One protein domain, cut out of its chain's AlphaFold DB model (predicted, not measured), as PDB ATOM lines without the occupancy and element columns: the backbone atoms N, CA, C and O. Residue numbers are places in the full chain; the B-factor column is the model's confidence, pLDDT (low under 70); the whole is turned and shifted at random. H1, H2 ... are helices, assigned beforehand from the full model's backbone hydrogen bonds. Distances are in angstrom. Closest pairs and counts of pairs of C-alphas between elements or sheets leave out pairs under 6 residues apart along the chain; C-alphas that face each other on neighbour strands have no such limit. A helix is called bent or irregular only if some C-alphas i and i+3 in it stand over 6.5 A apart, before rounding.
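This is residues 2 to 41 of the 389 residues of an uncharacterized protein of Caenorhabditis elegans (UniProt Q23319). Two straight helices of equal length, H1 and H2, meet near their ends and make an open L, with the corner at residues 20 to 27 and the far ends of both arms sticking out. Nothing packs between the arms, and a short unnamed tail, residues 2 to 5, lengthens the H1 arm. The printed part has 40 residues with two named helices, H1 then H2, and no named strand; its class is all helix. It is only just loose, close to extended, with a radius of gyration of the C-alphas of 13.4 A, and its outline is flat, spanning 38 by 26 by 10 A.

Begin with H1, residues 6 to 21, and look at its last two residues, 20 to 21, which alone touch H2, residues 24 to 39. H2 touches H1 with residues 26 to 27 alone. The two helices only just touch, and only at the corner by their link, with 3 pairs of C-alphas within 8 A. The closest C-alphas are those of Ile 20 and Leu 26, 5.4 A apart. Their lines stand at 71 degrees, only just about perpendicular, and their centres are 17.8 A apart. In the backbones of H1 and H2, every O i to N i+4 pair is within hydrogen-bond range.

Find C-alpha 6 at (77.234, 99.991, 94.538); from there H1 runs 22.5 A to C-alpha 21 at (93.818, 103.962, 109.226). H2 runs 22.1 A from C-alpha 24 to C-alpha 39 at (91.368, 125.447, 104.977). Neither helix is bent.

Look for the two C-alphas farthest apart at Pro 2 and Ala 39, 38.7 A from each other. Residues 2 to 16, of which 6 to 16 belong to H1, stand free, as do residues 31 to 41, of which 31 to 39 belong to H2. The link from H1 to H2, 2 residues, is tight, and the printed part has no cut. The mean pLDDT of the printed part is 74.9; residues 2 to 7, 39 and 41 of the model are under 70.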
ATOM      1  N   PRO A   2      75.923  98.106  82.431       45.94
ATOM      2  CA  PRO A   2      76.059  97.158  83.524       45.94
ATOM      3  C   PRO A   2      75.746  97.884  84.838       45.94
ATOM      4  O   PRO A   2      76.231  98.988  85.081       45.94
ATOM      5  N   VAL A   3      74.929  97.274  85.698       56.13
ATOM      6  CA  VAL A   3      74.648  97.829  87.027       56.13
ATOM      7  C   VAL A   3      75.927  97.737  87.854       56.13
ATOM      8  O   VAL A   3      76.260  96.671  88.376       56.13
ATOM      9  N   VAL A   4      76.658  98.851  87.966       55.12
ATOM     10  CA  VAL A   4      77.811  98.962  88.863       55.12
ATOM     11  C   VAL A   4      77.315  98.641  90.267       55.12
ATOM     12  O   VAL A   4      76.508  99.375  90.834       55.12
ATOM     13  N   ASN A   5      77.755  97.506  90.812       59.34
ATOM     14  CA  ASN A   5      77.283  97.015  92.100       59.34
ATOM     15  C   ASN A   5      77.765  97.959  93.215       59.34
ATOM     16  O   ASN A   5      78.891  97.849  93.705       59.34
ATOM     17  N   THR A   6      76.913  98.911  93.596       62.35
ATOM     18  CA  THR A   6      77.234  99.991  94.538       62.35
ATOM     19  C   THR A   6      77.558  99.477  95.938       62.35
ATOM     20  O   THR A   6      78.377 100.089  96.621       62.35
ATOM     21  N   ALA A   7      77.015  98.322  96.341       67.77
ATOM     22  CA  ALA A   7      77.389  97.663  97.592       67.77
ATOM     23  C   ALA A   7      78.884  97.296  97.598       67.77
ATOM     24  O   ALA A   7      79.610  97.674  98.517       67.77
ATOM     25  N   ASN A   8      79.378  96.688  96.511       77.70
ATOM     26  CA  ASN A   8      80.807  96.401  96.351       77.70
ATOM     27  C   ASN A   8      81.660  97.679  96.350       77.70
ATOM     28  O   ASN A   8      82.798  97.639  96.810       77.70
ATOM     29  N   PHE A   9      81.158  98.806  95.836       78.72
ATOM     30  CA  PHE A   9      81.900 100.072  95.848       78.72
ATOM     31  C   PHE A   9      82.030 100.651  97.263       78.72
ATOM     32  O   PHE A   9      83.137 100.991  97.678       78.72
ATOM     33  N   VAL A  10      80.939 100.701  98.034       81.83
ATOM     34  CA  VAL A  10      80.961 101.199  99.421       81.83
ATOM     35  C   VAL A  10      81.841 100.321 100.312       81.83
ATOM     36  O   VAL A  10      82.622 100.851 101.102       81.83
ATOM     37  N   ASP A  11      81.784  98.996 100.167       81.88
ATOM     38  CA  ASP A  11      82.634  98.104 100.960       81.88
ATOM     39  C   ASP A  11      84.110  98.146 100.524       81.88
ATOM     40  O   ASP A  11      84.990  98.097 101.383       81.88
ATOM     41  N   ARG A  12      84.410  98.361  99.230       82.65
ATOM     42  CA  ARG A  12      85.779  98.671  98.765       82.65
ATOM     43  C   ARG A  12      86.296  99.983  99.355       82.65
ATOM     44  O   ARG A  12      87.426 100.006  99.834       82.65
ATOM     45  N   LEU A  13      85.491 101.048  99.367       82.14
ATOM     46  CA  LEU A  13      85.867 102.314 100.008       82.14
ATOM     47  C   LEU A  13      86.144 102.116 101.501       82.14
ATOM     48  O   LEU A  13      87.179 102.560 101.983       82.14
ATOM     49  N   ARG A  14      85.282 101.382 102.217       82.28
ATOM     50  CA  ARG A  14      85.487 101.052 103.638       82.28
ATOM     51  C   ARG A  14      86.763 100.247 103.880       82.28
ATOM     52  O   ARG A  14      87.441 100.497 104.873       82.28
ATOM     53  N   ASP A  15      87.096  99.291 103.014       83.33
ATOM     54  CA  ASP A  15      88.343  98.526 103.128       83.33
ATOM     55  C   ASP A  15      89.578  99.399 102.854       83.33
ATOM     56  O   ASP A  15      90.554  99.341 103.601       83.33
ATOM     57  N   ILE A  16      89.518 100.290 101.857       80.72
ATOM     58  CA  ILE A  16      90.563 101.293 101.598       80.72
ATOM     59  C   ILE A  16      90.744 102.214 102.815       80.72
ATOM     60  O   ILE A  16      91.875 102.399 103.260       80.72
ATOM     61  N   THR A  17      89.658 102.734 103.401       79.95
ATOM     62  CA  THR A  17      89.711 103.560 104.620       79.95
ATOM     63  C   THR A  17      90.386 102.809 105.768       79.95
ATOM     64  O   THR A  17      91.357 103.312 106.324       79.95
ATOM     65  N   LYS A  18      89.988 101.558 106.045       80.61
ATOM     66  CA  LYS A  18      90.639 100.726 107.075       80.61
ATOM     67  C   LYS A  18      92.135 100.523 106.813       80.61
ATOM     68  O   LYS A  18      92.934 100.596 107.742       80.61
ATOM     69  N   ARG A  19      92.542 100.279 105.561       78.88
ATOM     70  CA  ARG A  19      93.964 100.126 105.185       78.88
ATOM     71  C   ARG A  19      94.766 101.419 105.365       78.88
ATOM     72  O   ARG A  19      95.954 101.337 105.673       78.88
ATOM     73  N   ILE A  20      94.135 102.580 105.182       75.36
ATOM     74  CA  ILE A  20      94.721 103.897 105.466       75.36
ATOM     75  C   ILE A  20      94.858 104.100 106.981       75.36
ATOM     76  O   ILE A  20      95.944 104.444 107.437       75.36
ATOM     77  N   ASP A  21      93.815 103.809 107.762       73.83
ATOM     78  CA  ASP A  21      93.818 103.962 109.226       73.83
ATOM     79  C   ASP A  21      94.873 103.089 109.928       73.83
ATOM     80  O   ASP A  21      95.437 103.493 110.944       73.83
ATOM     81  N   ILE A  22      95.181 101.910 109.374       81.14
ATOM     82  CA  ILE A  22      96.218 100.996 109.886       81.14
ATOM     83  C   ILE A  22      97.647 101.511 109.609       81.14
ATOM     84  O   ILE A  22      98.593 101.071 110.261       81.14
ATOM     85  N   ARG A  23      97.845 102.428 108.649       80.00
ATOM     86  CA  ARG A  23      99.173 102.900 108.212       80.00
ATOM     87  C   ARG A  23      99.410 104.357 108.643       80.00
ATOM     88  O   ARG A  23      98.903 105.259 107.976       80.00
ATOM     89  N   PRO A  24     100.235 104.632 109.678       81.05
ATOM     90  CA  PRO A  24     100.432 105.989 110.202       81.05
ATOM     91  C   PRO A  24     100.873 107.023 109.155       81.05
ATOM     92  O   PRO A  24     100.403 108.157 109.181       81.05
ATOM     93  N   SER A  25     101.710 106.632 108.189       80.36
ATOM     94  CA  SER A  25     102.123 107.501 107.078       80.36
ATOM     95  C   SER A  25     100.941 107.933 106.204       80.36
ATOM     96  O   SER A  25     100.778 109.124 105.937       80.36
ATOM     97  N   LEU A  26     100.062 107.000 105.822       78.55
ATOM     98  CA  LEU A  26      98.849 107.308 105.059       78.55
ATOM     99  C   LEU A  26      97.838 108.098 105.894       78.55
ATOM    100  O   LEU A  26      97.193 108.998 105.362       78.55
ATOM    101  N   GLN A  27      97.726 107.820 107.196       78.66
ATOM    102  CA  GLN A  27      96.863 108.591 108.090       78.66
ATOM    103  C   GLN A  27      97.332 110.052 108.205       78.66
ATOM    104  O   GLN A  27      96.509 110.965 108.142       78.66
ATOM    105  N   ASN A  28      98.642 110.291 108.314       80.13
ATOM    106  CA  ASN A  28      99.224 111.635 108.359       80.13
ATOM    107  C   ASN A  28      99.052 112.379 107.028       80.13
ATOM    108  O   ASN A  28      98.661 113.546 107.027       80.13
ATOM    109  N   VAL A  29      99.262 111.703 105.892       78.85
ATOM    110  CA  VAL A  29      98.993 112.264 104.557       78.85
ATOM    111  C   VAL A  29      97.504 112.589 104.386       78.85
ATOM    112  O   VAL A  29      97.174 113.685 103.939       78.85
ATOM    113  N   SER A  30      96.602 111.697 104.802       78.06
ATOM    114  CA  SER A  30      95.148 111.907 104.756       78.06
ATOM    115  C   SER A  30      94.716 113.110 105.604       78.06
ATOM    116  O   SER A  30      94.054 114.012 105.095       78.06
ATOM    117  N   LYS A  31      95.175 113.198 106.862       79.04
ATOM    118  CA  LYS A  31      94.941 114.356 107.747       79.04
ATOM    119  C   LYS A  31      95.493 115.654 107.153       79.04
ATOM    120  O   LYS A  31      94.803 116.667 107.179       79.04
ATOM    121  N   ARG A  32      96.697 115.634 106.568       78.83
ATOM    122  CA  ARG A  32      97.283 116.796 105.880       78.83
ATOM    123  C   ARG A  32      96.406 117.251 104.713       78.83
ATOM    124  O   ARG A  32      96.117 118.439 104.623       78.83
ATOM    125  N   TRP A  33      95.956 116.337 103.852       78.20
ATOM    126  CA  TRP A  33      95.048 116.681 102.754       78.20
ATOM    127  C   TRP A  33      93.691 117.175 103.250       78.20
ATOM    128  O   TRP A  33      93.199 118.156 102.709       78.20
ATOM    129  N   HIS A  34      93.108 116.566 104.284       75.63
ATOM    130  CA  HIS A  34      91.847 117.019 104.875       75.63
ATOM    131  C   HIS A  34      91.967 118.438 105.443       75.63
ATOM    132  O   HIS A  34      91.183 119.299 105.062       75.63
ATOM    133  N   ASN A  35      93.006 118.720 106.237       76.60
ATOM    134  CA  ASN A  35      93.279 120.061 106.760       76.60
ATOM    135  C   ASN A  35      93.472 121.090 105.633       76.60
ATOM    136  O   ASN A  35      92.995 122.216 105.738       76.60
ATOM    137  N   VAL A  36      94.149 120.708 104.543       75.55
ATOM    138  CA  VAL A  36      94.300 121.554 103.350       75.55
ATOM    139  C   VAL A  36      92.949 121.776 102.660       75.55
ATOM    140  O   VAL A  36      92.616 122.912 102.349       75.55
ATOM    141  N   TYR A  37      92.132 120.741 102.460       72.46
ATOM    142  CA  TYR A  37      90.802 120.873 101.856       72.46
ATOM    143  C   TYR A  37      89.839 121.723 102.691       72.46
ATOM    144  O   TYR A  37      89.083 122.501 102.108       72.46
ATOM    145  N   ASP A  38      89.886 121.604 104.018       73.34
ATOM    146  CA  ASP A  38      89.061 122.368 104.956       73.34
ATOM    147  C   ASP A  38      89.510 123.834 105.023       73.34
ATOM    148  O   ASP A  38      88.682 124.738 104.930       73.34
ATOM    149  N   ALA A  39      90.823 124.091 105.077       68.61
ATOM    150  CA  ALA A  39      91.368 125.447 104.977       68.61
ATOM    151  C   ALA A  39      90.998 126.110 103.637       68.61
ATOM    152  O   ALA A  39      90.617 127.277 103.606       68.61
ATOM    153  N   LEU A  40      91.032 125.350 102.536       70.29
ATOM    154  CA  LEU A  40      90.607 125.789 101.202       70.29
ATOM    155  C   LEU A  40      89.080 125.728 100.996       70.29
ATOM    156  O   LEU A  40      88.611 125.985  99.888       70.29
ATOM    157  N   ALA A  41      88.283 125.352 102.004       65.58
ATOM    158  CA  ALA A  41      86.819 125.401 101.946       65.58
ATOM    159  C   ALA A  41      86.253 126.758 102.387       65.58
ATOM    160  O   ALA A  41      85.093 127.050 102.091       65.58
TER     161      ALA A  41